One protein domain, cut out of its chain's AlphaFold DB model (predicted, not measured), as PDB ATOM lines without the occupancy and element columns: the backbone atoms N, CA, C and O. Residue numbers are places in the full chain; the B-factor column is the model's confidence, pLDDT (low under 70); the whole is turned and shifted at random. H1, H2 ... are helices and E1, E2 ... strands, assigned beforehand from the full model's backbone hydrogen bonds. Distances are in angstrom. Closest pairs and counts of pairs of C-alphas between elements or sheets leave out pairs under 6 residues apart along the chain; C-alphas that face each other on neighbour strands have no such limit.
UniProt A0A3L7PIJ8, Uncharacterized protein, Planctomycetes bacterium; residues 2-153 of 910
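Overview. This is residues 2 to 153 of the 910 residues of an uncharacterized protein of Planctomycetes bacterium (UniProt A0A3L7PIJ8). Five long helices stand side by side in an up-and-down bundle, each running against the one before: H4 and H5 make the middle, with H1 and H2 on one side and H6 on the other. Short H3 and a small strand hairpin, E1 and E2, lie at one end, and the hairpin adds to the length. The printed part has 152 residues, mostly helix, in the order H1 H2 H3 E1 E2 H4 H5 H6; E1 and E2 are antiparallel. It is compact, with a radius of gyration of the C-alphas of 17.2 A and spans of 62 by 29 by 19 A.

Arrangement. Start with H1, residues 2 to 19, and H2, residues 22 to 41, a helical hairpin at a shallow tilt of 7 degrees; its closest C-alphas, Ala 12 and Ala 25, are 3.9 A apart. In the hairpin of E1, residues 57 to 59, and E2, residues 67 to 69, N 58 and O 68 are within hydrogen-bond range at 3.0 A. The hub H4, residues 72 to 97, touches H2, closest at the C-alphas of Ala 22 and Ala 90, 5.0 A. With residues 84 to 96 alone H4 touches H6, residues 133 to 151, closest at the C-alphas of Ala 88 and Ala 140, 5.7 A. In the six helices every O i to N i+4 pair is within hydrogen-bond range.

Along the chain. Find C-alpha 2 at (-1.355, 37.126, -12.892); H1 runs 25.4 A from there, H2 28.1 A. H3 is residues 49 to 54. H4 runs 37.5 A, H5, residues 100 to 117, 25.6 A, and H6 26.9 A to C-alpha 151 at (24.280, 35.320, 14.120).

Size, cuts and confidence. The farthest C-alphas, Glu 62 and Met 153, are 63.6 A apart. The printed part has no cut; the link H5 to H6 is long. Look for pLDDT under 70 at residues 18 to 19, 59 to 68 and 126 to 127.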
ATOM      1  N   LEU A   2      -1.767  36.649 -14.221       83.94
ATOM      2  CA  LEU A   2      -1.355  37.126 -12.892       83.94
ATOM      3  C   LEU A   2      -1.681  36.173 -11.725       83.94
ATOM      4  O   LEU A   2      -0.758  35.731 -11.061       83.94
ATOM      5  N   ALA A   3      -2.929  35.713 -11.562       83.12
ATOM      6  CA  ALA A   3      -3.290  34.766 -10.492       83.12
ATOM      7  C   ALA A   3      -2.435  33.473 -10.443       83.12
ATOM      8  O   ALA A   3      -2.180  32.933  -9.369       83.12
ATOM      9  N   ARG A   4      -1.937  32.979 -11.591       88.50
ATOM     10  CA  ARG A   4      -0.991  31.844 -11.629       88.50
ATOM     11  C   ARG A   4       0.419  32.246 -11.197       88.50
ATOM     12  O   ARG A   4       1.109  31.418 -10.623       88.50
ATOM     13  N   ILE A   5       0.840  33.481 -11.470       90.50
ATOM     14  CA  ILE A   5       2.116  34.037 -11.000       90.50
ATOM     15  C   ILE A   5       2.066  34.166  -9.474       90.50
ATOM     16  O   ILE A   5       2.922  33.604  -8.799       90.50
ATOM     17  N   THR A   6       1.014  34.783  -8.924       87.50
ATOM     18  CA  THR A   6       0.791  34.893  -7.473       87.50
ATOM     19  C   THR A   6       0.777  33.519  -6.800       87.50
ATOM     20  O   THR A   6       1.485  33.309  -5.821       87.50
ATOM     21  N   SER A   7       0.061  32.542  -7.370       88.38
ATOM     22  CA  SER A   7       0.043  31.158  -6.870       88.38
ATOM     23  C   SER A   7       1.438  30.514  -6.813       88.38
ATOM     24  O   SER A   7       1.738  29.820  -5.844       88.38
ATOM     25  N   ARG A   8       2.309  30.773  -7.801       93.25
ATOM     26  CA  ARG A   8       3.705  30.299  -7.810       93.25
ATOM     27  C   ARG A   8       4.573  31.009  -6.765       93.25
ATOM     28  O   ARG A   8       5.340  30.350  -6.073       93.25
ATOM     29  N   VAL A   9       4.408  32.321  -6.578       89.50
ATOM     30  CA  VAL A   9       5.115  33.067  -5.518       89.50
ATOM     31  C   VAL A   9       4.712  32.567  -4.124       89.50
ATOM     32  O   VAL A   9       5.584  32.318  -3.294       89.50
ATOM     33  N   VAL A  10       3.420  32.324  -3.878       85.69
ATOM     34  CA  VAL A  10       2.930  31.752  -2.608       85.69
ATOM     35  C   VAL A  10       3.422  30.310  -2.412       85.69
ATOM     36  O   VAL A  10       3.794  29.929  -1.302       85.69
ATOM     37  N   ALA A  11       3.502  29.503  -3.477       87.25
ATOM     38  CA  ALA A  11       4.109  28.171  -3.407       87.25
ATOM     39  C   ALA A  11       5.602  28.232  -3.028       87.25
ATOM     40  O   ALA A  11       6.054  27.443  -2.196       87.25
ATOM     41  N   ALA A  12       6.345  29.208  -3.560       88.88
ATOM     42  CA  ALA A  12       7.733  29.448  -3.186       88.88
ATOM     43  C   ALA A  12       7.877  29.876  -1.716       88.88
ATOM     44  O   ALA A  12       8.686  29.297  -0.992       88.88
ATOM     45  N   GLN A  13       7.055  30.822  -1.243       84.56
ATOM     46  CA  GLN A  13       7.000  31.218   0.174       84.56
ATOM     47  C   GLN A  13       6.725  30.009   1.082       84.56
ATOM     48  O   GLN A  13       7.447  29.782   2.050       84.56
ATOM     49  N   ARG A  14       5.760  29.154   0.721       82.19
ATOM     50  CA  ARG A  14       5.457  27.913   1.449       82.19
ATOM     51  C   ARG A  14       6.641  26.938   1.490       82.19
ATOM     52  O   ARG A  14       6.868  26.317   2.530       82.19
ATOM     53  N   ALA A  15       7.395  26.793   0.397       85.69
ATOM     54  CA  ALA A  15       8.589  25.942   0.348       85.69
ATOM     55  C   ALA A  15       9.704  26.453   1.282       85.69
ATOM     56  O   ALA A  15      10.294  25.664   2.028       85.69
ATOM     57  N   LEU A  16       9.918  27.775   1.305       82.00
ATOM     58  CA  LEU A  16      10.818  28.453   2.241       82.00
ATOM     59  C   LEU A  16      10.392  28.229   3.701       82.00
ATOM     60  O   LEU A  16      11.204  27.771   4.509       82.00
ATOM     61  N   TRP A  17       9.122  28.493   4.029       73.44
ATOM     62  CA  TRP A  17       8.598  28.444   5.399       73.44
ATOM     63  C   TRP A  17       8.527  27.032   5.993       73.44
ATOM     64  O   TRP A  17       8.898  26.844   7.149       73.44
ATOM     65  N   ARG A  18       8.053  26.032   5.236       69.75
ATOM     66  CA  ARG A  18       7.805  24.676   5.772       69.75
ATOM     67  C   ARG A  18       8.990  23.734   5.702       69.75
ATOM     68  O   ARG A  18       9.170  22.899   6.584       69.75
ATOM     69  N   HIS A  19       9.724  23.784   4.596       67.81
ATOM     70  CA  HIS A  19      10.688  22.741   4.243       67.81
ATOM     71  C   HIS A  19      12.133  23.220   4.338       67.81
ATOM     72  O   HIS A  19      13.055  22.415   4.223       67.81
ATOM     73  N   GLY A  20      12.343  24.520   4.550       75.88
ATOM     74  CA  GLY A  20      13.669  25.118   4.490       75.88
ATOM     75  C   GLY A  20      14.248  25.172   3.069       75.88
ATOM     76  O   GLY A  20      15.427  25.490   2.907       75.88
ATOM     77  N   ASP A  21      13.458  24.817   2.048       85.19
ATOM     78  CA  ASP A  21      13.970  24.434   0.736       85.19
ATOM     79  C   ASP A  21      14.009  25.620  -0.230       85.19
ATOM     80  O   ASP A  21      13.086  25.890  -1.005       85.19
ATOM     81  N   ALA A  22      15.141  26.317  -0.194       87.62
ATOM     82  CA  ALA A  22      15.432  27.404  -1.114       87.62
ATOM     83  C   ALA A  22      15.558  26.958  -2.585       87.62
ATOM     84  O   ALA A  22      15.381  27.796  -3.463       87.62
ATOM     85  N   ASN A  23      15.839  25.682  -2.892       89.12
ATOM     86  CA  ASN A  23      15.881  25.229  -4.288       89.12
ATOM     87  C   ASN A  23      14.466  25.085  -4.848       89.12
ATOM     88  O   ASN A  23      14.184  25.661  -5.896       89.12
ATOM     89  N   ALA A  24      13.575  24.405  -4.120       91.69
ATOM     90  CA  ALA A  24      12.169  24.281  -4.506       91.69
ATOM     91  C   ALA A  24      11.491  25.658  -4.632       91.69
ATOM     92  O   ALA A  24      10.744  25.903  -5.577       91.69
ATOM     93  N   ALA A  25      11.809  26.595  -3.733       92.75
ATOM     94  CA  ALA A  25      11.333  27.971  -3.839       92.75
ATOM     95  C   ALA A  25      11.835  28.684  -5.108       92.75
ATOM     96  O   ALA A  25      11.056  29.345  -5.790       92.75
ATOM     97  N   VAL A  26      13.118  28.536  -5.456       94.19
ATOM     98  CA  VAL A  26      13.680  29.108  -6.691       94.19
ATOM     99  C   VAL A  26      13.081  28.455  -7.943       94.19
ATOM    100  O   VAL A  26      12.864  29.164  -8.918       94.19
ATOM    101  N   ASP A  27      12.760  27.157  -7.927       95.19
ATOM    102  CA  ASP A  27      12.088  26.476  -9.049       95.19
ATOM    103  C   ASP A  27      10.667  27.028  -9.293       95.19
ATOM    104  O   ASP A  27      10.270  27.273 -10.436       95.19
ATOM    105  N   GLU A  28       9.911  27.287  -8.224       95.69
ATOM    106  CA  GLU A  28       8.584  27.912  -8.290       95.69
ATOM    107  C   GLU A  28       8.655  29.381  -8.768       95.69
ATOM    108  O   GLU A  28       7.835  29.814  -9.582       95.69
ATOM    109  N   LEU A  29       9.671  30.138  -8.337       95.75
ATOM    110  CA  LEU A  29       9.914  31.520  -8.785       95.75
ATOM    111  C   LEU A  29      10.428  31.603 -10.229       95.75
ATOM    112  O   LEU A  29      10.066  32.536 -10.949       95.75
ATOM    113  N   ASP A  30      11.210  30.619 -10.680       96.00
ATOM    114  CA  ASP A  30      11.615  30.471 -12.082       96.00
ATOM    115  C   ASP A  30      10.363  30.298 -12.961       96.00
ATOM    116  O   ASP A  30      10.167  31.036 -13.930       96.00
ATOM    117  N   ALA A  31       9.434  29.424 -12.554       96.25
ATOM    118  CA  ALA A  31       8.146  29.266 -13.230       96.25
ATOM    119  C   ALA A  31       7.269  30.539 -13.180       96.25
ATOM    120  O   ALA A  31       6.529  30.812 -14.131       96.25
ATOM    121  N   ALA A  32       7.344  31.333 -12.107       95.69
ATOM    122  CA  ALA A  32       6.652  32.620 -11.999       95.69
ATOM    123  C   ALA A  32       7.218  33.669 -12.980       95.69
ATOM    124  O   ALA A  32       6.447  34.336 -13.675       95.69
ATOM    125  N   ALA A  33       8.545  33.771 -13.096       94.88
ATOM    126  CA  ALA A  33       9.231  34.685 -14.013       94.88
ATOM    127  C   ALA A  33       9.025  34.307 -15.496       94.88
ATOM    128  O   ALA A  33       8.820  35.184 -16.344       94.88
ATOM    129  N   ASP A  34       8.984  33.010 -15.812       95.62
ATOM    130  CA  ASP A  34       8.616  32.514 -17.144       95.62
ATOM    131  C   ASP A  34       7.156  32.850 -17.492       95.62
ATOM    132  O   ASP A  34       6.849  33.254 -18.618       95.62
ATOM    133  N   LEU A  35       6.233  32.718 -16.530       95.88
ATOM    134  CA  LEU A  35       4.833  33.110 -16.711       95.88
ATOM    135  C   LEU A  35       4.669  34.624 -16.893       95.88
ATOM    136  O   LEU A  35       3.867  35.026 -17.735       95.88
ATOM    137  N   LEU A  36       5.430  35.447 -16.165       94.44
ATOM    138  CA  LEU A  36       5.475  36.904 -16.337       94.44
ATOM    139  C   LEU A  36       5.944  37.276 -17.750       94.44
ATOM    140  O   LEU A  36       5.242  37.979 -18.478       94.44
ATOM    141  N   SER A  37       7.082  36.722 -18.175       93.44
ATOM    142  CA  SER A  37       7.664  36.954 -19.504       93.44
ATOM    143  C   SER A  37       6.702  36.555 -20.627       93.44
ATOM    144  O   SER A  37       6.541  37.275 -21.614       93.44
ATOM    145  N   ARG A  38       5.998  35.427 -20.461       94.00
ATOM    146  CA  ARG A  38       4.952  34.985 -21.392       94.00
ATOM    147  C   ARG A  38       3.711  35.869 -21.357       94.00
ATOM    148  O   ARG A  38       3.116  36.071 -22.411       94.00
ATOM    149  N   ALA A  39       3.305  36.380 -20.193       92.81
ATOM    150  CA  ALA A  39       2.150  37.264 -20.069       92.81
ATOM    151  C   ALA A  39       2.380  38.578 -20.825       92.81
ATOM    152  O   ALA A  39       1.526  38.958 -21.624       92.81
ATOM    153  N   VAL A  40       3.555  39.193 -20.659       91.88
ATOM    154  CA  VAL A  40       3.994  40.355 -21.453       91.88
ATOM    155  C   VAL A  40       4.043  39.993 -22.942       91.88
ATOM    156  O   VAL A  40       3.383  40.630 -23.758       91.88
ATOM    157  N   GLY A  41       4.730  38.903 -23.306       90.81
ATOM    158  CA  GLY A  41       4.916  38.494 -24.704       90.81
ATOM    159  C   GLY A  41       3.642  38.112 -25.477       90.81
ATOM    160  O   GLY A  41       3.688  38.025 -26.701       90.81
ATOM    161  N   CYS A  42       2.509  37.887 -24.800       90.44
ATOM    162  CA  CYS A  42       1.201  37.666 -25.435       90.44
ATOM    163  C   CYS A  42       0.175  38.785 -25.170       90.44
ATOM    164  O   CYS A  42      -0.996  38.614 -25.507       90.44
ATOM    165  N   GLY A  43       0.585  39.906 -24.563       86.56
ATOM    166  CA  GLY A  43      -0.297  41.038 -24.242       86.56
ATOM    167  C   GLY A  43      -1.304  40.778 -23.111       86.56
ATOM    168  O   GLY A  43      -2.235  41.560 -22.923       86.56
ATOM    169  N   ALA A  44      -1.142  39.687 -22.354       85.69
ATOM    170  CA  ALA A  44      -1.953  39.379 -21.172       85.69
ATOM    171  C   ALA A  44      -1.497  40.139 -19.909       85.69
ATOM    172  O   ALA A  44      -2.220  40.153 -18.914       85.69
ATOM    173  N   ALA A  45      -0.303  40.732 -19.953       87.81
ATOM    174  CA  ALA A  45       0.143  41.840 -19.114       87.81
ATOM    175  C   ALA A  45       0.546  43.002 -20.041       87.81
ATOM    176  O   ALA A  45       0.830  42.771 -21.220       87.81
ATOM    177  N   VAL A  46       0.552  44.234 -19.529       88.12
ATOM    178  CA  VAL A  46       1.004  45.405 -20.297       88.12
ATOM    179  C   VAL A  46       2.492  45.273 -20.655       88.12
ATOM    180  O   VAL A  46       3.261  44.679 -19.900       88.12
ATOM    181  N   ASP A  47       2.908  45.801 -21.810       88.50
ATOM    182  CA  ASP A  47       4.337  45.895 -22.132       88.50
ATOM    183  C   ASP A  47       4.992  46.929 -21.189       88.50
ATOM    184  O   ASP A  47       4.533  48.080 -21.176       88.50
ATOM    185  N   PRO A  48       6.034  46.561 -20.412       88.31
ATOM    186  CA  PRO A  48       6.726  47.479 -19.510       88.31
ATOM    187  C   PRO A  48       7.250  48.759 -20.187       88.31
ATOM    188  O   PRO A  48       7.357  49.792 -19.531       88.31
ATOM    189  N   TRP A  49       7.528  48.747 -21.498       88.19
ATOM    190  CA  TRP A  49       7.955  49.952 -22.224       88.19
ATOM    191  C   TRP A  49       6.899  51.070 -22.242       88.19
ATOM    192  O   TRP A  49       7.267  52.232 -22.414       88.19
ATOM    193  N   ASN A  50       5.615  50.767 -22.010       84.38
ATOM    194  CA  ASN A  50       4.568  51.791 -21.881       84.38
ATOM    195  C   ASN A  50       4.746  52.671 -20.632       84.38
ATOM    196  O   ASN A  50       4.253  53.796 -20.609       84.38
ATOM    197  N   ILE A  51       5.475  52.202 -19.613       83.81
ATOM    198  CA  ILE A  51       5.826  53.017 -18.442       83.81
ATOM    199  C   ILE A  51       6.744  54.162 -18.885       83.81
ATOM    200  O   ILE A  51       6.461  55.322 -18.616       83.81
ATOM    201  N   LEU A  52       7.794  53.851 -19.651       80.88
ATOM    202  CA  LEU A  52       8.752  54.841 -20.153       80.88
ATOM    203  C   LEU A  52       8.159  55.713 -21.274       80.88
ATOM    204  O   LEU A  52       8.392  56.917 -21.305       80.88
ATOM    205  N   GLY A  53       7.416  55.112 -22.209       75.75
ATOM    206  CA  GLY A  53       6.919  55.802 -23.404       75.75
ATOM    207  C   GLY A  53       5.634  56.612 -23.210       75.75
ATOM    208  O   GLY A  53       5.388  57.529 -23.988       75.75
ATOM    209  N   LEU A  54       4.812  56.263 -22.216       75.31
ATOM    210  CA  LEU A  54       3.472  56.827 -22.010       75.31
ATOM    211  C   LEU A  54       3.154  57.125 -20.533       75.31
ATOM    212  O   LEU A  54       2.016  57.450 -20.215       75.31
ATOM    213  N   SER A  55       4.101  56.980 -19.603       73.62
ATOM    214  CA  SER A  55       3.859  57.110 -18.152       73.62
ATOM    215  C   SER A  55       2.752  56.191 -17.604       73.62
ATOM    216  O   SER A  55       2.104  56.517 -16.613       73.62
ATOM    217  N   GLY A  56       2.479  55.062 -18.274       74.62
ATOM    218  CA  GLY A  56       1.333  54.196 -17.961       74.62
ATOM    219  C   GLY A  56      -0.046  54.796 -18.291       74.62
ATOM    220  O   GLY A  56      -1.065  54.250 -17.877       74.62
ATOM    221  N   GLN A  57      -0.086  55.909 -19.028       75.06
ATOM    222  CA  GLN A  57      -1.283  56.666 -19.388       75.06
ATOM    223  C   GLN A  57      -1.647  56.448 -20.859       75.06
ATOM    224  O   GLN A  57      -0.834  56.702 -21.745       75.06
ATOM    225  N   PHE A  58      -2.885  56.056 -21.157       71.31
ATOM    226  CA  PHE A  58      -3.357  56.005 -22.545       71.31
ATOM    227  C   PHE A  58      -4.227  57.234 -22.855       71.31
ATOM    228  O   PHE A  58      -5.215  57.466 -22.149       71.31
ATOM    229  N   PRO A  59      -3.881  58.046 -23.874       60.94
ATOM    230  CA  PRO A  59      -4.670  59.217 -24.246       60.94
ATOM    231  C   PRO A  59      -5.988  58.789 -24.903       60.94
ATOM    232  O   PRO A  59      -5.995  57.969 -25.823       60.94
ATOM    233  N   LEU A  60      -7.108  59.358 -24.447       57.97
ATOM    234  CA  LEU A  60      -8.432  59.096 -25.031       57.97
ATOM    235  C   LEU A  60      -8.692  59.901 -26.317       57.97
ATOM    236  O   LEU A  60      -9.517  59.501 -27.136       57.97
ATOM    237  N   HIS A  61      -8.005  61.034 -26.480       52.91
ATOM    238  CA  HIS A  61      -8.151  61.981 -27.591       52.91
ATOM    239  C   HIS A  61      -6.766  62.500 -28.042       52.91
ATOM    240  O   HIS A  61      -5.744  61.896 -27.721       52.91
ATOM    241  N   GLU A  62      -6.722  63.586 -28.824       41.56
ATOM    242  CA  GLU A  62      -5.488  64.194 -29.352       41.56
ATOM    243  C   GLU A  62      -4.431  64.504 -28.262       41.56
ATOM    244  O   GLU A  62      -4.784  64.662 -27.089       41.56
ATOM    245  N   PRO A  63      -3.129  64.608 -28.618       37.44
ATOM    246  CA  PRO A  63      -2.056  64.852 -27.653       37.44
ATOM    247  C   PRO A  63      -2.301  66.122 -26.820       37.44
ATOM    248  O   PRO A  63      -2.267  67.229 -27.349       37.44
ATOM    249  N   GLY A  64      -2.544  65.944 -25.517       45.62
ATOM    250  CA  GLY A  64      -2.944  67.008 -24.585       45.62
ATOM    251  C   GLY A  64      -4.357  66.859 -24.001       45.62
ATOM    252  O   GLY A  64      -4.711  67.607 -23.094       45.62
ATOM    253  N   GLY A  65      -5.163  65.903 -24.481       43.97
ATOM    254  CA  GLY A  65      -6.448  65.542 -23.871       43.97
ATOM    255  C   GLY A  65      -6.324  64.667 -22.616       43.97
ATOM    256  O   GLY A  65      -5.244  64.184 -22.279       43.97
ATOM    257  N   GLU A  66      -7.460  64.427 -21.948       51.69
ATOM    258  CA  GLU A  66      -7.554  63.529 -20.788       51.69
ATOM    259  C   GLU A  66      -6.970  62.139 -21.105       51.69
ATOM    260  O   GLU A  66      -7.408  61.450 -22.035       51.69
ATOM    261  N   SER A  67      -5.986  61.723 -20.308       61.53
ATOM    262  CA  SER A  67      -5.427  60.373 -20.322       61.53
ATOM    263  C   SER A  67      -5.904  59.580 -19.112       61.53
ATOM    264  O   SER A  67      -6.097  60.143 -18.033       61.53
ATOM    265  N   LEU A  68      -6.081  58.270 -19.282       65.00
ATOM    266  CA  LEU A  68      -6.422  57.381 -18.174       65.00
ATOM    267  C   LEU A  68      -5.216  56.512 -17.791       65.00
ATOM    268  O   LEU A  68      -4.580  55.953 -18.693       65.00
ATOM    269  N   PRO A  69      -4.926  56.344 -16.483       72.25
ATOM    270  CA  PRO A  69      -3.968  55.347 -16.021       72.25
ATOM    271  C   PRO A  69      -4.475  53.944 -16.362       72.25
ATOM    272  O   PRO A  69      -5.647  53.628 -16.146       72.25
ATOM    273  N   ASP A  70      -3.590  53.091 -16.870       77.75
ATOM    274  CA  ASP A  70      -3.883  51.674 -17.074       77.75
ATOM    275  C   ASP A  70      -3.546  50.875 -15.802       77.75
ATOM    276  O   ASP A  70      -2.362  50.688 -15.509       77.75
ATOM    277  N   PRO A  71      -4.541  50.341 -15.065       79.56
ATOM    278  CA  PRO A  71      -4.295  49.609 -13.816       79.56
ATOM    279  C   PRO A  71      -3.453  48.338 -14.018       79.56
ATOM    280  O   PRO A  71      -2.862  47.823 -13.072       79.56
ATOM    281  N   ARG A  72      -3.319  47.847 -15.261       84.25
ATOM    282  CA  ARG A  72      -2.442  46.709 -15.582       84.25
ATOM    283  C   ARG A  72      -0.955  47.029 -15.396       84.25
ATOM    284  O   ARG A  72      -0.145  46.103 -15.365       84.25
ATOM    285  N   VAL A  73      -0.589  48.313 -15.310       86.94
ATOM    286  CA  VAL A  73       0.763  48.763 -14.946       86.94
ATOM    287  C   VAL A  73       1.038  48.449 -13.476       86.94
ATOM    288  O   VAL A  73       2.055  47.826 -13.180       86.94
ATOM    289  N   ASP A  74       0.105  48.768 -12.580       86.62
ATOM    290  CA  ASP A  74       0.233  48.473 -11.149       86.62
ATOM    291  C   ASP A  74       0.257  46.957 -10.895       86.62
ATOM    292  O   ASP A  74       1.134  46.461 -10.185       86.62
ATOM    293  N   ASP A  75      -0.619  46.195 -11.565       87.56
ATOM    294  CA  ASP A  75      -0.608  44.722 -11.550       87.56
ATOM    295  C   ASP A  75       0.761  44.138 -11.951       87.56
ATOM    296  O   ASP A  75       1.252  43.181 -11.342       87.56
ATOM    297  N   LEU A  76       1.377  44.692 -13.003       91.38
ATOM    298  CA  LEU A  76       2.683  44.273 -13.516       91.38
ATOM    299  C   LEU A  76       3.806  44.594 -12.519       91.38
ATOM    300  O   LEU A  76       4.688  43.755 -12.303       91.38
ATOM    301  N   ILE A  77       3.781  45.788 -11.923       91.12
ATOM    302  CA  ILE A  77       4.768  46.229 -10.932       91.12
ATOM    303  C   ILE A  77       4.670  45.352  -9.681       91.12
ATOM    304  O   ILE A  77       5.675  44.764  -9.284       91.12
ATOM    305  N   THR A  78       3.470  45.168  -9.124       89.88
ATOM    306  CA  THR A  78       3.242  44.305  -7.956       89.88
ATOM    307  C   THR A  78       3.664  42.863  -8.235       89.88
ATOM    308  O   THR A  78       4.448  42.300  -7.471       89.88
ATOM    309  N   ALA A  79       3.251  42.271  -9.363       91.50
ATOM    310  CA  ALA A  79       3.641  40.901  -9.708       91.50
ATOM    311  C   ALA A  79       5.165  40.734  -9.862       91.50
ATOM    312  O   ALA A  79       5.718  39.717  -9.442       91.50
ATOM    313  N   THR A  80       5.857  41.726 -10.433       94.44
ATOM    314  CA  THR A  80       7.324  41.698 -10.562       94.44
ATOM    315  C   THR A  80       8.005  41.885  -9.203       94.44
ATOM    316  O   THR A  80       8.943  41.152  -8.879       94.44
ATOM    317  N   GLY A  81       7.495  42.803  -8.377       91.81
ATOM    318  CA  GLY A  81       7.953  43.056  -7.011       91.81
ATOM    319  C   GLY A  81       7.894  41.803  -6.139       91.81
ATOM    320  O   GLY A  81       8.905  41.432  -5.545       91.81
ATOM    321  N   SER A  82       6.773  41.076  -6.154       91.25
ATOM    322  CA  SER A  82       6.615  39.837  -5.382       91.25
ATOM    323  C   SER A  82       7.568  38.713  -5.825       91.25
ATOM    324  O   SER A  82       8.024  37.928  -4.992       91.25
ATOM    325  N   ILE A  83       7.935  38.630  -7.113       95.12
ATOM    326  CA  ILE A  83       8.945  37.661  -7.584       95.12
ATOM    327  C   ILE A  83      10.352  38.074  -7.114       95.12
ATOM    328  O   ILE A  83      11.110  37.230  -6.629       95.12
ATOM    329  N   LEU A  84      10.705  39.363  -7.210       94.44
ATOM    330  CA  LEU A  84      11.968  39.899  -6.681       94.44
ATOM    331  C   LEU A  84      12.079  39.676  -5.158       94.44
ATOM    332  O   LEU A  84      13.141  39.314  -4.655       94.44
ATOM    333  N   GLU A  85      10.981  39.837  -4.419       90.00
ATOM    334  CA  GLU A  85      10.885  39.521  -2.986       90.00
ATOM    335  C   GLU A  85      11.103  38.044  -2.695       90.00
ATOM    336  O   GLU A  85      11.893  37.713  -1.809       90.00
ATOM    337  N   GLY A  86      10.460  37.160  -3.464       91.12
ATOM    338  CA  GLY A  86      10.642  35.718  -3.348       91.12
ATOM    339  C   GLY A  86      12.100  35.299  -3.544       91.12
ATOM    340  O   GLY A  86      12.647  34.572  -2.711       91.12
ATOM    341  N   TYR A  87      12.771  35.800  -4.588       95.06
ATOM    342  CA  TYR A  87      14.186  35.488  -4.817       95.06
ATOM    343  C   TYR A  87      15.088  36.067  -3.721       95.06
ATOM    344  O   TYR A  87      16.010  35.384  -3.271       95.06
ATOM    345  N   ALA A  88      14.816  37.287  -3.245       92.25
ATOM    346  CA  ALA A  88      15.542  37.875  -2.123       92.25
ATOM    347  C   ALA A  88      15.367  37.053  -0.833       92.25
ATOM    348  O   ALA A  88      16.342  36.824  -0.120       92.25
ATOM    349  N   ALA A  89      14.160  36.556  -0.545       89.38
ATOM    350  CA  ALA A  89      13.890  35.685   0.599       89.38
ATOM    351  C   ALA A  89      14.620  34.334   0.482       89.38
ATOM    352  O   ALA A  89      15.310  33.932   1.421       89.38
ATOM    353  N   ALA A  90      14.561  33.683  -0.685       92.25
ATOM    354  CA  ALA A  90      15.292  32.444  -0.949       92.25
ATOM    355  C   ALA A  90      16.815  32.637  -0.828       92.25
ATOM    356  O   ALA A  90      17.504  31.813  -0.218       92.25
ATOM    357  N   TRP A  91      17.342  33.759  -1.333       94.44
ATOM    358  CA  TRP A  91      18.754  34.113  -1.202       94.44
ATOM    359  C   TRP A  91      19.151  34.368   0.256       94.44
ATOM    360  O   TRP A  91      20.185  33.843   0.681       94.44
ATOM    361  N   ARG A  92      18.335  35.095   1.042       90.44
ATOM    362  CA  ARG A  92      18.551  35.275   2.492       90.44
ATOM    363  C   ARG A  92      18.639  33.927   3.192       90.44
ATOM    364  O   ARG A  92      19.650  33.631   3.828       90.44
ATOM    365  N   GLN A  93      17.623  33.088   3.030       88.00
ATOM    366  CA  GLN A  93      17.520  31.813   3.730       88.00
ATOM    367  C   GLN A  93      18.668  30.860   3.380       88.00
ATOM    368  O   GLN A  93      19.361  30.382   4.280       88.00
ATOM    369  N   ALA A  94      18.957  30.652   2.092       90.62
ATOM    370  CA  ALA A  94      20.083  29.820   1.671       90.62
ATOM    371  C   ALA A  94      21.435  30.375   2.159       90.62
ATOM    372  O   ALA A  94      22.303  29.616   2.597       90.62
ATOM    373  N   SER A  95      21.605  31.703   2.137       90.38
ATOM    374  CA  SER A  95      22.812  32.386   2.622       90.38
ATOM    375  C   SER A  95      23.038  32.236   4.123       90.38
ATOM    376  O   SER A  95      24.196  32.209   4.553       90.38
ATOM    377  N   LEU A  96      21.962  32.169   4.904       86.12
ATOM    378  CA  LEU A  96      21.984  32.061   6.360       86.12
ATOM    379  C   LEU A  96      22.106  30.603   6.833       86.12
ATOM    380  O   LEU A  96      22.801  30.338   7.809       86.12
ATOM    381  N   VAL A  97      21.506  29.648   6.114       85.50
ATOM    382  CA  VAL A  97      21.681  28.197   6.340       85.50
ATOM    383  C   VAL A  97      23.063  27.700   5.873       85.50
ATOM    384  O   VAL A  97      23.517  26.636   6.283       85.50
ATOM    385  N   GLY A  98      23.765  28.468   5.031       83.94
ATOM    386  CA  GLY A  98      25.073  28.090   4.480       83.94
ATOM    387  C   GLY A  98      24.989  27.198   3.235       83.94
ATOM    388  O   GLY A  98      26.006  26.674   2.776       83.94
ATOM    389  N   ALA A  99      23.799  27.055   2.646       88.38
ATOM    390  CA  ALA A  99      23.538  26.296   1.425       88.38
ATOM    391  C   ALA A  99      24.036  27.056   0.180       88.38
ATOM    392  O   ALA A  99      23.253  27.500  -0.662       88.38
ATOM    393  N   LYS A 100      25.360  27.224   0.068       89.00
ATOM    394  CA  LYS A 100      26.003  28.090  -0.932       89.00
ATOM    395  C   LYS A 100      25.508  27.890  -2.380       89.00
ATOM    396  O   LYS A 100      25.195  28.900  -2.996       89.00
ATOM    397  N   PRO A 101      25.339  26.665  -2.925       91.75
ATOM    398  CA  PRO A 101      24.845  26.498  -4.297       91.75
ATOM    399  C   PRO A 101      23.436  27.070  -4.524       91.75
ATOM    400  O   PRO A 101      23.177  27.661  -5.568       91.75
ATOM    401  N   ALA A 102      22.541  26.936  -3.539       89.38
ATOM    402  CA  ALA A 102      21.194  27.502  -3.602       89.38
ATOM    403  C   ALA A 102      21.223  29.032  -3.444       89.38
ATOM    404  O   ALA A 102      20.495  29.738  -4.138       89.38
ATOM    405  N   ALA A 103      22.107  29.551  -2.583       92.56
ATOM    406  CA  ALA A 103      22.301  30.987  -2.396       92.56
ATOM    407  C   ALA A 103      22.849  31.663  -3.663       92.56
ATOM    408  O   ALA A 103      22.292  32.666  -4.102       92.56
ATOM    409  N   ASP A 104      23.887  31.085  -4.273       94.31
ATOM    410  CA  ASP A 104      24.499  31.582  -5.508       94.31
ATOM    411  C   ASP A 104      23.484  31.527  -6.677       94.31
ATOM    412  O   ASP A 104      23.394  32.473  -7.461       94.31
ATOM    413  N   ARG A 105      22.650  30.471  -6.757       94.81
ATOM    414  CA  ARG A 105      21.545  30.369  -7.736       94.81
ATOM    415  C   ARG A 105      20.484  31.455  -7.522       94.81
ATOM    416  O   ARG A 105      20.108  32.120  -8.485       94.81
ATOM    417  N   ALA A 106      20.001  31.633  -6.292       94.44
ATOM    418  CA  ALA A 106      18.968  32.620  -5.970       94.44
ATOM    419  C   ALA A 106      19.443  34.060  -6.237       94.44
ATOM    420  O   ALA A 106      18.704  34.843  -6.832       94.44
ATOM    421  N   ALA A 107      20.694  34.380  -5.882       96.06
ATOM    422  CA  ALA A 107      21.317  35.670  -6.171       96.06
ATOM    423  C   ALA A 107      21.374  35.954  -7.680       96.06
ATOM    424  O   ALA A 107      20.891  36.990  -8.130       96.06
ATOM    425  N   ALA A 108      21.883  35.006  -8.476       96.12
ATOM    426  CA  ALA A 108      21.988  35.166  -9.927       96.12
ATOM    427  C   ALA A 108      20.617  35.348 -10.608       96.12
ATOM    428  O   ALA A 108      20.493  36.105 -11.574       96.12
ATOM    429  N   LYS A 109      19.568  34.682 -10.103       95.94
ATOM    430  CA  LYS A 109      18.191  34.846 -10.596       95.94
ATOM    431  C   LYS A 109      17.591  36.202 -10.216       95.94
ATOM    432  O   LYS A 109      16.997  36.847 -11.080       95.94
ATOM    433  N   LEU A 110      17.814  36.664  -8.982       95.88
ATOM    434  CA  LEU A 110      17.424  38.006  -8.540       95.88
ATOM    435  C   LEU A 110      18.089  39.090  -9.403       95.88
ATOM    436  O   LEU A 110      17.395  39.948  -9.940       95.88
ATOM    437  N   GLU A 111      19.411  39.018  -9.581       96.19
ATOM    438  CA  GLU A 111      20.186  39.970 -10.389       96.19
ATOM    439  C   GLU A 111      19.747  39.965 -11.864       96.19
ATOM    440  O   GLU A 111      19.611  41.027 -12.474       96.19
ATOM    441  N   SER A 112      19.438  38.791 -12.430       95.62
ATOM    442  CA  SER A 112      18.921  38.674 -13.799       95.62
ATOM    443  C   SER A 112      17.545  39.326 -13.977       95.62
ATOM    444  O   SER A 112      17.321  39.987 -14.993       95.62
ATOM    445  N   LEU A 113      16.614  39.142 -13.031       95.38
ATOM    446  CA  LEU A 113      15.282  39.756 -13.110       95.38
ATOM    447  C   LEU A 113      15.347  41.266 -12.840       95.38
ATOM    448  O   LEU A 113      14.719  42.041 -13.558       95.38
ATOM    449  N   ALA A 114      16.162  41.688 -11.871       94.56
ATOM    450  CA  ALA A 114      16.424  43.094 -11.580       94.56
ATOM    451  C   ALA A 114      16.981  43.832 -12.807       94.56
ATOM    452  O   ALA A 114      16.405  44.827 -13.245       94.56
ATOM    453  N   SER A 115      18.027  43.288 -13.442       94.94
ATOM    454  CA  SER A 115      18.612  43.866 -14.658       94.94
ATOM    455  C   SER A 115      17.649  43.873 -15.852       94.94
ATOM    456  O   SER A 115      17.807  44.704 -16.750       94.94
ATOM    457  N   TRP A 116      16.681  42.954 -15.906       93.94
ATOM    458  CA  TRP A 116      15.619  42.986 -16.911       93.94
ATOM    459  C   TRP A 116      14.616  44.114 -16.631       93.94
ATOM    460  O   TRP A 116      14.212  44.788 -17.581       93.94
ATOM    461  N   TRP A 117      14.259  44.333 -15.362       94.06
ATOM    462  CA  TRP A 117      13.237  45.284 -14.916       94.06
ATOM    463  C   TRP A 117      13.695  46.749 -14.896       94.06
ATOM    464  O   TRP A 117      12.993  47.613 -15.412       94.06
ATOM    465  N   ASP A 118      14.900  47.039 -14.390       90.94
ATOM    466  CA  ASP A 118      15.412  48.416 -14.212       90.94
ATOM    467  C   ASP A 118      15.601  49.199 -15.534       90.94
ATOM    468  O   ASP A 118      15.984  50.368 -15.535       90.94
ATOM    469  N   ARG A 119      15.313  48.580 -16.685       90.62
ATOM    470  CA  ARG A 119      15.280  49.227 -18.006       90.62
ATOM    471  C   ARG A 119      13.997  50.035 -18.258       90.62
ATOM    472  O   ARG A 119      13.945  50.750 -19.254       90.62
ATOM    473  N   PHE A 120      12.975  49.919 -17.403       84.00
ATOM    474  CA  PHE A 120      11.605  50.380 -17.688       84.00
ATOM    475  C   PHE A 120      11.150  51.655 -16.941       84.00
ATOM    476  O   PHE A 120       9.956  51.917 -16.862       84.00
ATOM    477  N   ALA A 121      12.079  52.480 -16.439       74.81
ATOM    478  CA  ALA A 121      11.825  53.845 -15.927       74.81
ATOM    479  C   ALA A 121      10.827  54.005 -14.749       74.81
ATOM    480  O   ALA A 121      10.438  55.127 -14.418       74.81
ATOM    481  N   THR A 122      10.486  52.920 -14.048       78.38
ATOM    482  CA  THR A 122       9.619  52.895 -12.847       78.38
ATOM    483  C   THR A 122      10.113  53.742 -11.674       78.38
ATOM    484  O   THR A 122       9.347  54.037 -10.767       78.38
ATOM    485  N   THR A 123      11.390  54.124 -11.674       74.50
ATOM    486  CA  THR A 123      12.030  54.952 -10.637       74.50
ATOM    487  C   THR A 123      12.105  56.437 -11.004       74.50
ATOM    488  O   THR A 123      12.546  57.252 -10.199       74.50
ATOM    489  N   THR A 124      11.725  56.796 -12.235       72.75
ATOM    490  CA  THR A 124      11.883  58.150 -12.800       72.75
ATOM    491  C   THR A 124      10.576  58.772 -13.281       72.75
ATOM    492  O   THR A 124      10.518  59.981 -13.488       72.75
ATOM    493  N   VAL A 125       9.538  57.961 -13.495       74.75
ATOM    494  CA  VAL A 125       8.222  58.410 -13.957       74.75
ATOM    495  C   VAL A 125       7.334  58.717 -12.752       74.75
ATOM    496  O   VAL A 125       6.979  57.823 -11.988       74.75
ATOM    497  N   SER A 126       6.944  59.982 -12.601       64.31
ATOM    498  CA  SER A 126       5.960  60.406 -11.601       64.31
ATOM    499  C   SER A 126       4.595  59.749 -11.841       64.31
ATOM    500  O   SER A 126       4.183  59.563 -12.985       64.31
ATOM    501  N   ASN A 127       3.855  59.482 -10.759       67.50
ATOM    502  CA  ASN A 127       2.532  58.832 -10.757       67.50
ATOM    503  C   ASN A 127       2.518  57.338 -11.151       67.50
ATOM    504  O   ASN A 127       1.461  56.813 -11.489       67.50
ATOM    505  N   VAL A 128       3.660  56.650 -11.064       78.12
ATOM    506  CA  VAL A 128       3.775  55.184 -11.168       78.12
ATOM    507  C   VAL A 128       4.417  54.646  -9.874       78.12
ATOM    508  O   VAL A 128       5.311  55.309  -9.342       78.12
ATOM    509  N   PRO A 129       4.000  53.484  -9.329       79.19
ATOM    510  CA  PRO A 129       4.626  52.912  -8.136       79.19
ATOM    511  C   PRO A 129       6.131  52.643  -8.311       79.19
ATOM    512  O   PRO A 129       6.553  51.938  -9.231       79.19
ATOM    513  N   HIS A 130       6.948  53.171  -7.393       83.62
ATOM    514  CA  HIS A 130       8.405  52.995  -7.414       83.62
ATOM    515  C   HIS A 130       8.795  51.543  -7.118       83.62
ATOM    516  O   HIS A 130       8.573  51.033  -6.019       83.62
ATOM    517  N   LEU A 131       9.451  50.900  -8.084       87.56
ATOM    518  CA  LEU A 131      10.094  49.599  -7.909       87.56
ATOM    519  C   LEU A 131      11.427  49.572  -8.659       87.56
ATOM    520  O   LEU A 131      11.434  49.574  -9.893       87.56
ATOM    521  N   SER A 132      12.533  49.465  -7.915       89.56
ATOM    522  CA  SER A 132      13.859  49.156  -8.459       89.56
ATOM    523  C   SER A 132      14.286  47.726  -8.127       89.56
ATOM    524  O   SER A 132      14.289  47.299  -6.969       89.56
ATOM    525  N   GLY A 133      14.719  46.995  -9.153       89.62
ATOM    526  CA  GLY A 133      15.349  45.690  -9.011       89.62
ATOM    527  C   GLY A 133      16.716  45.787  -8.332       89.62
ATOM    528  O   GLY A 133      17.024  44.989  -7.447       89.62
ATOM    529  N   ARG A 134      17.520  46.791  -8.691       89.88
ATOM    530  CA  ARG A 134      18.821  47.059  -8.077       89.88
ATOM    531  C   ARG A 134      18.707  47.349  -6.585       89.88
ATOM    532  O   ARG A 134      19.441  46.738  -5.814       89.88
ATOM    533  N   GLU A 135      17.769  48.198  -6.164       88.62
ATOM    534  CA  GLU A 135      17.523  48.419  -4.730       88.62
ATOM    535  C   GLU A 135      17.149  47.110  -4.024       88.62
ATOM    536  O   GLU A 135      17.597  46.875  -2.906       88.62
ATOM    537  N   CYS A 136      16.392  46.212  -4.673       88.88
ATOM    538  CA  CYS A 136      16.081  44.892  -4.115       88.88
ATOM    539  C   CYS A 136      17.321  43.995  -3.958       88.88
ATOM    540  O   CYS A 136      17.436  43.312  -2.938       88.88
ATOM    541  N   VAL A 137      18.234  43.993  -4.936       92.19
ATOM    542  CA  VAL A 137      19.510  43.254  -4.885       92.19
ATOM    543  C   VAL A 137      20.410  43.796  -3.775       92.19
ATOM    544  O   VAL A 137      20.903  43.023  -2.951       92.19
ATOM    545  N   ASP A 138      20.615  45.113  -3.748       90.62
ATOM    546  CA  ASP A 138      21.510  45.773  -2.799       90.62
ATOM    547  C   ASP A 138      20.953  45.625  -1.364       90.62
ATOM    548  O   ASP A 138      21.654  45.098  -0.500       90.62
ATOM    549  N   SER A 139      19.649  45.867  -1.149       89.06
ATOM    550  CA  SER A 139      18.967  45.622   0.138       89.06
ATOM    551  C   SER A 139      19.132  44.181   0.632       89.06
ATOM    552  O   SER A 139      19.452  43.952   1.799       89.06
ATOM    553  N   ALA A 140      18.929  43.188  -0.243       90.50
ATOM    554  CA  ALA A 140      19.075  41.785   0.133       90.50
ATOM    555  C   ALA A 140      20.522  41.460   0.540       90.50
ATOM    556  O   ALA A 140      20.737  40.757   1.529       90.50
ATOM    557  N   ARG A 141      21.516  42.013  -0.169       92.12
ATOM    558  CA  ARG A 141      22.941  41.851   0.150       92.12
ATOM    559  C   ARG A 141      23.290  42.458   1.514       92.12
ATOM    560  O   ARG A 141      23.948  41.791   2.317       92.12
ATOM    561  N   ASP A 142      22.819  43.676   1.782       90.62
ATOM    562  CA  ASP A 142      23.059  44.410   3.031       90.62
ATOM    563  C   ASP A 142      22.462  43.657   4.233       90.62
ATOM    564  O   ASP A 142      23.148  43.400   5.228       90.62
ATOM    565  N   VAL A 143      21.209  43.205   4.104       91.06
ATOM    566  CA  VAL A 143      20.501  42.429   5.133       91.06
ATOM    567  C   VAL A 143      21.183  41.081   5.394       91.06
ATOM    568  O   VAL A 143      21.381  40.718   6.552       91.06
ATOM    569  N   ILE A 144      21.620  40.352   4.358       91.94
ATOM    570  CA  ILE A 144      22.373  39.092   4.529       91.94
ATOM    571  C   ILE A 144      23.669  39.323   5.314       91.94
ATOM    572  O   ILE A 144      24.023  38.514   6.174       91.94
ATOM    573  N   ALA A 145      24.388  40.410   5.023       91.25
ATOM    574  CA  ALA A 145      25.633  40.735   5.707       91.25
ATOM    575  C   ALA A 145      25.400  41.081   7.190       91.25
ATOM    576  O   ALA A 145      26.117  40.562   8.050       91.25
ATOM    577  N   ALA A 146      24.382  41.892   7.488       91.25
ATOM    578  CA  ALA A 146      24.020  42.270   8.853       91.25
ATOM    579  C   ALA A 146      23.529  41.072   9.684       91.25
ATOM    580  O   ALA A 146      23.993  40.864  10.807       91.25
ATOM    581  N   LEU A 147      22.652  40.231   9.125       90.75
ATOM    582  CA  LEU A 147      22.128  39.041   9.808       90.75
ATOM    583  C   LEU A 147      23.216  37.991  10.072       90.75
ATOM    584  O   LEU A 147      23.231  37.389  11.144       90.75
ATOM    585  N   ARG A 148      24.180  37.805   9.157       90.25
ATOM    586  CA  ARG A 148      25.353  36.942   9.408       90.25
ATOM    587  C   ARG A 148      26.180  37.441  10.597       90.25
ATOM    588  O   ARG A 148      26.428  36.662  11.514       90.25
ATOM    589  N   ARG A 149      26.517  38.738  10.633       90.25
ATOM    590  CA  ARG A 149      27.224  39.357  11.773       90.25
ATOM    591  C   ARG A 149      26.422  39.269  13.074       90.25
ATOM    592  O   ARG A 149      27.000  39.040  14.131       90.25
ATOM    593  N   ARG A 150      25.089  39.394  13.020       88.94
ATOM    594  CA  ARG A 150      24.228  39.188  14.196       88.94
ATOM    595  C   ARG A 150      24.276  37.738  14.686       88.94
ATOM    596  O   ARG A 150      24.419  37.529  15.888       88.94
ATOM    597  N   ARG A 151      24.213  36.753  13.782       86.56
ATOM    598  CA  ARG A 151      24.280  35.320  14.120       86.56
ATOM    599  C   ARG A 151      25.603  34.915  14.774       86.56
ATOM    600  O   ARG A 151      25.585  34.118  15.708       86.56
ATOM    601  N   GLU A 152      26.723  35.512  14.366       86.50
ATOM    602  CA  GLU A 152      28.032  35.349  15.029       86.50
ATOM    603  C   GLU A 152      28.017  35.791  16.510       86.50
ATOM    604  O   GLU A 152      28.856  35.350  17.292       86.50
ATOM    605  N   MET A 153      27.041  36.616  16.911       81.44
ATOM    606  CA  MET A 153      26.858  37.143  18.269       81.44
ATOM    607  C   MET A 153      25.551  36.670  18.942       81.44
ATOM    608  O   MET A 153      25.186  37.203  19.988       81.44
TER     609      MET A 153